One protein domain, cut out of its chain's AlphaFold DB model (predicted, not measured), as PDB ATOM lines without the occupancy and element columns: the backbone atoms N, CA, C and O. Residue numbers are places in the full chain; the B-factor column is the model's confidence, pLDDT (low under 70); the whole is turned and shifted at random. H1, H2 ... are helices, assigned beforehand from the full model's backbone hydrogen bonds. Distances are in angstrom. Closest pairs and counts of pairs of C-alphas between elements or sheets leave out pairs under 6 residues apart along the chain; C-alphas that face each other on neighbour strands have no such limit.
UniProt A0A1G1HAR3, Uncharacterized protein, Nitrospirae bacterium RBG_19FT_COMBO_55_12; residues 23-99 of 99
ATOM      1  N   CYS A  23     128.290 168.487 125.320       61.47
ATOM      2  CA  CYS A  23     128.003 169.344 124.172       61.47
ATOM      3  C   CYS A  23     126.668 170.076 124.344       61.47
ATOM      4  O   CYS A  23     125.613 169.447 124.519       61.47
ATOM      5  N   ALA A  24     126.703 171.403 124.236       60.47
ATOM      6  CA  ALA A  24     125.531 172.268 124.332       60.47
ATOM      7  C   ALA A  24     124.395 171.820 123.410       60.47
ATOM      8  O   ALA A  24     123.228 171.853 123.799       60.47
ATOM      9  N   THR A  25     124.734 171.310 122.228       58.03
ATOM     10  CA  THR A  25     123.752 170.838 121.253       58.03
ATOM     11  C   THR A  25     122.944 169.638 121.760       58.03
ATOM     12  O   THR A  25     121.733 169.582 121.580       58.03
ATOM     13  N   ILE A  26     123.560 168.691 122.473       62.56
ATOM     14  CA  ILE A  26     122.844 167.530 123.036       62.56
ATOM     15  C   ILE A  26     121.932 167.953 124.200       62.56
ATOM     16  O   ILE A  26     120.886 167.345 124.423       62.56
ATOM     17  N   ARG A  27     122.275 169.044 124.896       66.75
ATOM     18  CA  ARG A  27     121.454 169.632 125.966       66.75
ATOM     19  C   ARG A  27     120.275 170.449 125.442       66.75
ATOM     20  O   ARG A  27     119.266 170.550 126.135       66.75
ATOM     21  N   THR A  28     120.374 171.019 124.240       62.75
ATOM     22  CA  THR A  28     119.272 171.764 123.609       62.75
ATOM     23  C   THR A  28     118.341 170.881 122.786       62.75
ATOM     24  O   THR A  28     117.178 171.247 122.616       62.75
ATOM     25  N   VAL A  29     118.790 169.700 122.341       64.50
ATOM     26  CA  VAL A  29     117.982 168.746 121.560       64.50
ATOM     27  C   VAL A  29     116.626 168.393 122.197       64.50
ATOM     28  O   VAL A  29     115.625 168.458 121.485       64.50
ATOM     29  N   PRO A  30     116.515 168.101 123.508       63.62
ATOM     30  CA  PRO A  30     115.224 167.827 124.151       63.62
ATOM     31  C   PRO A  30     114.239 169.003 124.071       63.62
ATOM     32  O   PRO A  30     113.027 168.807 124.069       63.62
ATOM     33  N   ASN A  31     114.761 170.228 123.971       62.00
ATOM     34  CA  ASN A  31     113.972 171.453 123.910       62.00
ATOM     35  C   ASN A  31     113.635 171.868 122.468       62.00
ATOM     36  O   ASN A  31     112.824 172.778 122.286       62.00
ATOM     37  N   LEU A  32     114.189 171.204 121.441       63.16
ATOM     38  CA  LEU A  32     113.868 171.464 120.029       63.16
ATOM     39  C   LEU A  32     112.388 171.213 119.707       63.16
ATOM     40  O   LEU A  32     111.848 171.899 118.849       63.16
ATOM     41  N   ALA A  33     111.744 170.279 120.417       60.25
ATOM     42  CA  ALA A  33     110.329 169.937 120.249       60.25
ATOM     43  C   ALA A  33     109.363 170.886 120.985       60.25
ATOM     44  O   ALA A  33     108.151 170.716 120.912       60.25
ATOM     45  N   SER A  34     109.877 171.857 121.752       63.88
ATOM     46  CA  SER A  34     109.030 172.874 122.380       63.88
ATOM     47  C   SER A  34     108.747 174.022 121.416       63.88
ATOM     48  O   SER A  34     109.664 174.660 120.888       63.88
ATOM     49  N   TYR A  35     107.468 174.361 121.271       61.59
ATOM     50  CA  TYR A  35     107.037 175.521 120.500       61.59
ATOM     51  C   TYR A  35     107.713 176.809 121.010       61.59
ATOM     52  O   TYR A  35     107.832 177.045 122.216       61.59
ATOM     53  N   GLY A  36     108.216 177.634 120.085       66.50
ATOM     54  CA  GLY A  36     108.933 178.879 120.402       66.50
ATOM     55  C   GLY A  36     110.387 178.733 120.888       66.50
ATOM     56  O   GLY A  36     111.033 179.752 121.150       66.50
ATOM     57  N   SER A  37     110.941 177.518 120.988       72.31
ATOM     58  CA  SER A  37     112.361 177.340 121.320       72.31
ATOM     59  C   SER A  37     113.287 177.672 120.133       72.31
ATOM     60  O   SER A  37     112.877 177.571 118.972       72.31
ATOM     61  N   PRO A  38     114.544 178.094 120.368       73.62
ATOM     62  CA  PRO A  38     115.489 178.356 119.285       73.62
ATOM     63  C   PRO A  38     115.974 177.040 118.651       73.62
ATOM     64  O   PRO A  38     116.705 176.293 119.294       73.62
ATOM     65  N   LYS A  39     115.598 176.773 117.391       78.62
ATOM     66  CA  LYS A  39     115.963 175.530 116.676       78.62
ATOM     67  C   LYS A  39     117.239 175.623 115.841       78.62
ATOM     68  O   LYS A  39     118.026 174.688 115.790       78.62
ATOM     69  N   VAL A  40     117.452 176.767 115.202       80.00
ATOM     70  CA  VAL A  40     118.610 177.009 114.334       80.00
ATOM     71  C   VAL A  40     119.813 177.434 115.174       80.00
ATOM     72  O   VAL A  40     119.713 178.395 115.947       80.00
ATOM     73  N   TYR A  41     120.940 176.733 115.002       80.56
ATOM     74  CA  TYR A  41     122.187 176.950 115.751       80.56
ATOM     75  C   TYR A  41     121.978 176.985 117.274       80.56
ATOM     76  O   TYR A  41     122.462 177.878 117.976       80.56
ATOM     77  N   SER A  42     121.156 176.067 117.783       81.19
ATOM     78  CA  SER A  42     120.703 176.104 119.174       81.19
ATOM     79  C   SER A  42     121.849 175.905 120.174       81.19
ATOM     80  O   SER A  42     121.913 176.641 121.160       81.19
ATOM     81  N   GLY A  43     122.784 174.987 119.891       78.56
ATOM     82  CA  GLY A  43     123.937 174.710 120.750       78.56
ATOM     83  C   GLY A  43     124.940 175.862 120.737       78.56
ATOM     84  O   GLY A  43     125.303 176.395 121.782       78.56
ATOM     85  N   THR A  44     125.282 176.354 119.547       82.38
ATOM     86  CA  THR A  44     126.211 177.478 119.342       82.38
ATOM     87  C   THR A  44     125.710 178.754 120.016       82.38
ATOM     88  O   THR A  44     126.485 179.505 120.609       82.38
ATOM     89  N   ARG A  45     124.400 179.027 119.950       80.38
ATOM     90  CA  ARG A  45     123.814 180.204 120.606       80.38
ATOM     91  C   ARG A  45     123.738 180.042 122.118       80.38
ATOM     92  O   ARG A  45     123.868 181.049 122.815       80.38
ATOM     93  N   LEU A  46     123.526 178.830 122.629       82.38
ATOM     94  CA  LEU A  46     123.625 178.572 124.063       82.38
ATOM     95  C   LEU A  46     125.052 178.870 124.551       82.38
ATOM     96  O   LEU A  46     125.212 179.638 125.500       82.38
ATOM     97  N   ASP A  47     126.067 178.386 123.831       81.25
ATOM     98  CA  ASP A  47     127.479 178.613 124.157       81.25
ATOM     99  C   ASP A  47     127.893 180.078 124.051       81.25
ATOM    100  O   ASP A  47     128.568 180.602 124.936       81.25
ATOM    101  N   TYR A  48     127.438 180.786 123.018       82.62
ATOM    102  CA  TYR A  48     127.703 182.216 122.877       82.62
ATOM    103  C   TYR A  48     127.086 183.032 124.022       82.62
ATOM    104  O   TYR A  48     127.739 183.911 124.586       82.62
ATOM    105  N   ASN A  49     125.836 182.739 124.405       83.00
ATOM    106  CA  ASN A  49     125.192 183.418 125.534       83.00
ATOM    107  C   ASN A  49     125.853 183.061 126.873       83.00
ATOM    108  O   ASN A  49     125.895 183.902 127.768       83.00
ATOM    109  N   ALA A  50     126.396 181.849 127.004       84.69
ATOM    110  CA  ALA A  50     127.169 181.441 128.170       84.69
ATOM    111  C   ALA A  50     128.516 182.173 128.245       84.69
ATOM    112  O   ALA A  50     128.877 182.683 129.302       84.69
ATOM    113  N   ALA A  51     129.225 182.283 127.119       82.69
ATOM    114  CA  ALA A  51     130.507 182.978 127.021       82.69
ATOM    115  C   ALA A  51     130.384 184.499 127.218       82.69
ATOM    116  O   ALA A  51     131.317 185.131 127.699       82.69
ATOM    117  N   THR A  52     129.240 185.082 126.856       85.12
ATOM    118  CA  THR A  52     128.948 186.519 127.022       85.12
ATOM    119  C   THR A  52     128.206 186.848 128.321       85.12
ATOM    120  O   THR A  52     127.781 187.986 128.503       85.12
ATOM    121  N   GLU A  53     128.015 185.866 129.211       81.38
ATOM    122  CA  GLU A  53     127.261 185.996 130.471       81.38
ATOM    123  C   GLU A  53     125.828 186.556 130.300       81.38
ATOM    124  O   GLU A  53     125.219 187.109 131.222       81.38
ATOM    125  N   ASN A  54     125.231 186.379 129.116       80.75
ATOM    126  CA  ASN A  54     123.911 186.905 128.788       80.75
ATOM    127  C   ASN A  54     122.791 186.026 129.370       80.75
ATOM    128  O   ASN A  54     122.224 185.159 128.698       80.75
ATOM    129  N   ARG A  55     122.416 186.292 130.626       77.38
ATOM    130  CA  ARG A  55     121.367 185.532 131.331       77.38
ATOM    131  C   ARG A  55     119.993 185.575 130.651       77.38
ATOM    132  O   ARG A  55     119.285 184.570 130.667       77.38
ATOM    133  N   ALA A  56     119.622 186.695 130.024       80.38
ATOM    134  CA  ALA A  56     118.349 186.819 129.304       80.38
ATOM    135  C   ALA A  56     118.324 185.977 128.014       80.38
ATOM    136  O   ALA A  56     117.281 185.451 127.625       80.38
ATOM    137  N   GLY A  57     119.478 185.831 127.355       77.38
ATOM    138  CA  GLY A  57     119.667 184.931 126.221       77.38
ATOM    139  C   GLY A  57     119.593 183.462 126.633       77.38
ATOM    140  O   GLY A  57     118.876 182.696 125.995       77.38
ATOM    141  N   LEU A  58     120.255 183.093 127.737       79.56
ATOM    142  CA  LEU A  58     120.283 181.725 128.275       79.56
ATOM    143  C   LEU A  58     118.896 181.207 128.684       79.56
ATOM    144  O   LEU A  58     118.553 180.062 128.392       79.56
ATOM    145  N   ALA A  59     118.063 182.060 129.289       78.56
ATOM    146  CA  ALA A  59     116.723 181.684 129.751       78.56
ATOM    147  C   ALA A  59     115.812 181.138 128.631       78.56
ATOM    148  O   ALA A  59     114.916 180.337 128.895       78.56
ATOM    149  N   LYS A  60     116.064 181.520 127.371       77.50
ATOM    150  CA  LYS A  60     115.286 181.081 126.199       77.50
ATOM    151  C   LYS A  60     115.525 179.617 125.832       77.50
ATOM    152  O   LYS A  60     114.655 178.992 125.236       77.50
ATOM    153  N   PHE A  61     116.693 179.085 126.178       74.94
ATOM    154  CA  PHE A  61     117.097 177.722 125.833       74.94
ATOM    155  C   PHE A  61     116.707 176.704 126.905       74.94
ATOM    156  O   PHE A  61     116.733 175.510 126.620       74.94
ATOM    157  N   LYS A  62     116.346 177.166 128.118       73.25
ATOM    158  CA  LYS A  62     115.980 176.330 129.280       73.25
ATOM    159  C   LYS A  62     116.976 175.183 129.533       73.25
ATOM    160  O   LYS A  62     116.589 174.108 129.978       73.25
ATOM    161  N   ALA A  63     118.245 175.409 129.208       71.12
ATOM    162  CA  ALA A  63     119.317 174.431 129.287       71.12
ATOM    163  C   ALA A  63     120.486 175.031 130.069       71.12
ATOM    164  O   ALA A  63     120.792 176.218 129.928       71.12
ATOM    165  N   GLU A  64     121.128 174.216 130.905       71.88
ATOM    166  CA  GLU A  64     122.320 174.642 131.631       71.88
ATOM    167  C   GLU A  64     123.520 174.723 130.683       71.88
ATOM    168  O   GLU A  64     123.820 173.730 130.004       71.88
ATOM    169  N   PRO A  65     124.225 175.869 130.654       72.31
ATOM    170  CA  PRO A  65     125.380 176.043 129.793       72.31
ATOM    171  C   PRO A  65     126.539 175.118 130.207       72.31
ATOM    172  O   PRO A  65     126.672 174.777 131.389       72.31
ATOM    173  N   PRO A  66     127.399 174.710 129.260       69.69
ATOM    174  CA  PRO A  66     128.563 173.888 129.564       69.69
ATOM    175  C   PRO A  66     129.604 174.651 130.392       69.69
ATOM    176  O   PRO A  66     129.683 175.878 130.379       69.69
ATOM    177  N   ARG A  67     130.452 173.900 131.105       71.06
ATOM    178  CA  ARG A  67     131.497 174.449 131.991       71.06
ATOM    179  C   ARG A  67     132.586 175.234 131.242       71.06
ATOM    180  O   ARG A  67     133.240 176.074 131.849       71.06
ATOM    181  N   TYR A  68     132.773 174.963 129.948       72.44
ATOM    182  CA  TYR A  68     133.757 175.625 129.084       72.44
ATOM    183  C   TYR A  68     133.136 176.005 127.730       72.44
ATOM    184  O   TYR A  68     133.436 175.369 126.720       72.44
ATOM    185  N   PRO A  69     132.292 177.049 127.679       75.25
ATOM    186  CA  PRO A  69     131.537 177.385 126.472       75.25
ATOM    187  C   PRO A  69     132.440 177.760 125.293       75.25
ATOM    188  O   PRO A  69     132.191 177.343 124.175       75.25
ATOM    189  N   LEU A  70     133.556 178.458 125.528       75.50
ATOM    190  CA  LEU A  70     134.505 178.848 124.471       75.50
ATOM    191  C   LEU A  70     135.146 177.659 123.734       75.50
ATOM    192  O   LEU A  70     135.457 177.772 122.551       75.50
ATOM    193  N   ILE A  71     135.354 176.539 124.431       74.56
ATOM    194  CA  ILE A  71     135.910 175.310 123.842       74.56
ATOM    195  C   ILE A  71     134.803 174.510 123.144       74.56
ATOM    196  O   ILE A  71     135.076 173.837 122.152       74.56
ATOM    197  N   ASP A  72     133.563 174.617 123.631       74.75
ATOM    198  CA  ASP A  72     132.407 173.910 123.077       74.75
ATOM    199  C   ASP A  72     131.827 174.603 121.828       74.75
ATOM    200  O   ASP A  72     131.345 173.910 120.944       74.75
ATOM    201  N   ILE A  73     131.993 175.929 121.653       74.81
ATOM    202  CA  ILE A  73     131.541 176.679 120.455       74.81
ATOM    203  C   ILE A  73     131.888 175.985 119.126       74.81
ATOM    204  O   ILE A  73     130.974 175.780 118.327       74.81
ATOM    205  N   PRO A  74     133.155 175.636 118.817       75.31
ATOM    206  CA  PRO A  74     133.476 175.012 117.534       75.31
ATOM    207  C   PRO A  74     132.858 173.617 117.393       75.31
ATOM    208  O   PRO A  74     132.470 173.227 116.293       75.31
ATOM    209  N   PHE A  75     132.730 172.873 118.491       77.38
ATOM    210  CA  PHE A  75     132.138 171.539 118.484       77.38
ATOM    211  C   PHE A  75     130.618 171.609 118.280       77.38
ATOM    212  O   PHE A  75     130.075 170.946 117.392       77.38
ATOM    213  N   SER A  76     129.951 172.502 119.013       75.50
ATOM    214  CA  SER A  76     128.536 172.829 118.870       75.50
ATOM    215  C   SER A  76     128.203 173.408 117.497       75.50
ATOM    216  O   SER A  76     127.191 173.029 116.923       75.50
ATOM    217  N   ALA A  77     129.063 174.244 116.907       80.88
ATOM    218  CA  ALA A  77     128.851 174.789 115.563       80.88
ATOM    219  C   ALA A  77     128.889 173.709 114.478       80.88
ATOM    220  O   ALA A  77     128.081 173.738 113.545       80.88
ATOM    221  N   ILE A  78     129.799 172.738 114.599       80.19
ATOM    222  CA  ILE A  78     129.854 171.591 113.686       80.19
ATOM    223  C   ILE A  78     128.591 170.741 113.843       80.19
ATOM    224  O   ILE A  78     127.947 170.427 112.840       80.19
ATOM    225  N   LEU A  79     128.201 170.410 115.081       78.12
ATOM    226  CA  LEU A  79     127.010 169.594 115.323       78.12
ATOM    227  C   LEU A  79     125.731 170.304 114.859       78.12
ATOM    228  O   LEU A  79     124.915 169.695 114.174       78.12
ATOM    229  N   ASP A  80     125.588 171.597 115.152       81.75
ATOM    230  CA  ASP A  80     124.476 172.424 114.682       81.75
ATOM    231  C   ASP A  80     124.437 172.486 113.151       81.75
ATOM    232  O   ASP A  80     123.358 172.415 112.574       81.75
ATOM    233  N   THR A  81     125.586 172.570 112.472       82.19
ATOM    234  CA  THR A  81     125.645 172.584 110.997       82.19
ATOM    235  C   THR A  81     125.190 171.253 110.397       82.19
ATOM    236  O   THR A  81     124.533 171.239 109.359       82.19
ATOM    237  N   VAL A  82     125.482 170.130 111.057       82.94
ATOM    238  CA  VAL A  82     124.940 168.819 110.665       82.94
ATOM    239  C   VAL A  82     123.436 168.758 110.935       82.94
ATOM    240  O   VAL A  82     122.667 168.319 110.079       82.94
ATOM    241  N   LEU A  83     123.001 169.243 112.101       79.50
ATOM    242  CA  LEU A  83     121.591 169.274 112.481       79.50
ATOM    243  C   LEU A  83     120.766 170.256 111.646       79.50
ATOM    244  O   LEU A  83     119.563 170.040 111.531       79.50
ATOM    245  N   LEU A  84     121.370 171.266 111.006       81.19
ATOM    246  CA  LEU A  84     120.670 172.223 110.143       81.19
ATOM    247  C   LEU A  84     119.812 171.542 109.079       81.19
ATOM    248  O   LEU A  84     118.693 171.994 108.824       81.19
ATOM    249  N   LEU A  85     120.304 170.442 108.498       78.31
ATOM    250  CA  LEU A  85     119.566 169.674 107.490       78.31
ATOM    251  C   LEU A  85     118.221 169.151 108.021       78.31
ATOM    252  O   LEU A  85     117.292 168.966 107.241       78.31
ATOM    253  N   VAL A  86     118.105 168.941 109.334       78.25
ATOM    254  CA  VAL A  86     116.895 168.451 110.006       78.25
ATOM    255  C   VAL A  86     116.133 169.590 110.690       78.25
ATOM    256  O   VAL A  86     114.907 169.633 110.637       78.25
ATOM    257  N   THR A  87     116.818 170.558 111.299       75.62
ATOM    258  CA  THR A  87     116.157 171.641 112.045       75.62
ATOM    259  C   THR A  87     115.443 172.633 111.134       75.62
ATOM    260  O   THR A  87     114.433 173.192 111.545       75.62
ATOM    261  N   ILE A  88     115.934 172.861 109.907       78.12
ATOM    262  CA  ILE A  88     115.264 173.739 108.933       78.12
ATOM    263  C   ILE A  88     113.883 173.192 108.537       78.12
ATOM    264  O   ILE A  88     112.911 173.937 108.678       78.12
ATOM    265  N   PRO A  89     113.735 171.934 108.074       80.12
ATOM    266  CA  PRO A  89     112.417 171.410 107.731       80.12
ATOM    267  C   PRO A  89     111.493 171.314 108.949       80.12
ATOM    268  O   PRO A  89     110.319 171.638 108.816       80.12
ATOM    269  N   VAL A  90     112.007 170.972 110.138       76.38
ATOM    270  CA  VAL A  90     111.206 170.950 111.380       76.38
ATOM    271  C   VAL A  90     110.703 172.349 111.750       76.38
ATOM    272  O   VAL A  90     109.513 172.529 111.982       76.38
ATOM    273  N   ALA A  91     111.572 173.362 111.731       76.19
ATOM    274  CA  ALA A  91     111.169 174.742 112.010       76.19
ATOM    275  C   ALA A  91     110.194 175.290 110.954       76.19
ATOM    276  O   ALA A  91     109.295 176.061 111.280       76.19
ATOM    277  N   THR A  92     110.359 174.884 109.692       78.38
ATOM    278  CA  THR A  92     109.441 175.254 108.608       78.38
ATOM    279  C   THR A  92     108.086 174.566 108.774       78.38
ATOM    280  O   THR A  92     107.059 175.193 108.535       78.38
ATOM    281  N   TYR A  93     108.062 173.309 109.222       77.44
ATOM    282  CA  TYR A  93     106.829 172.568 109.479       77.44
ATOM    283  C   TYR A  93     106.000 173.215 110.595       77.44
ATOM    284  O   TYR A  93     104.815 173.454 110.386       77.44
ATOM    285  N   GLU A  94     106.615 173.587 111.724       75.25
ATOM    286  CA  GLU A  94     105.898 174.294 112.801       75.25
ATOM    287  C   GLU A  94     105.279 175.617 112.310       75.25
ATOM    288  O   GLU A  94     104.129 175.920 112.611       75.25
ATOM    289  N   LEU A  95     106.005 176.402 111.503       75.44
ATOM    290  CA  LEU A  95     105.493 177.677 110.978       75.44
ATOM    291  C   LEU A  95     104.313 177.516 110.008       75.44
ATOM    292  O   LEU A  95     103.516 178.445 109.871       75.44
ATOM    293  N   VAL A  96     104.238 176.384 109.304       78.69
ATOM    294  CA  VAL A  96     103.238 176.123 108.257       78.69
ATOM    295  C   VAL A  96     102.015 175.378 108.796       78.69
ATOM    296  O   VAL A  96     100.908 175.646 108.335       78.69
ATOM    297  N   PHE A  97     102.192 174.453 109.744       72.69
ATOM    298  CA  PHE A  97     101.138 173.528 110.185       72.69
ATOM    299  C   PHE A  97     100.659 173.737 111.630       72.69
ATOM    300  O   PHE A  97      99.607 173.209 111.977       72.69
ATOM    301  N   GLU A  98     101.379 174.501 112.457       66.94
ATOM    302  CA  GLU A  98     101.000 174.827 113.847       66.94
ATOM    303  C   GLU A  98     100.637 176.318 114.027       66.94
ATOM    304  O   GLU A  98     100.970 176.933 115.043       66.94
ATOM    305  N   GLN A  99      99.960 176.914 113.035       55.56
ATOM    306  CA  GLN A  99      99.277 178.215 113.176       55.56
ATOM    307  C   GLN A  99      97.930 178.057 113.885       55.56
ATOM    308  O   GLN A  99      97.121 177.221 113.421       55.56
TER     309      GLN A  99
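This is residues 23 to 99 of the 99 residues of an uncharacterized protein of Nitrospirae bacterium RBG_19FT_COMBO_55_12 (UniProt A0A1G1HAR3). A long kinked helix, H4, arches over three shorter ones: H1 and H2 pack on its first part, with H3 beyond H2. The printed part, 77 residues, has helices H1 to H4 in chain order and no named strand: all helix. It is compact, radius of gyration of the C-alphas 12.2 A, spanning 37 by 25 by 16 A.

Find C-alpha 24 at (125.531, 172.268, 124.332), where H1, residues 24 to 31, begins. Next come H2, 42 to 51, and H3, 55 to 58. H4, 69 to 97, runs 34.7 A to C-alpha 97 at (101.138, 173.528, 110.185), with a 61 degree kink near residue 83.

H4 touches H2 with residues 69 to 80 alone, C-alphas 47 and 69 closest at 4.8 A, a steep tilt of 42 degrees, opposite ways. H4 touches H1 with residues 72 to 80 alone, C-alphas 25 and 76 closest at 5.7 A. H2 touches H3, C-alphas 49 and 57 closest at 5.8 A. Every O i to N i+4 pair is within hydrogen-bond range in H2, 2 of 4 in H1, 20 of 25 in H4; H3 is too short.

The printed part has no cut or long link. Residues 23 to 36, 66 and 98 to 99 have pLDDT under 70.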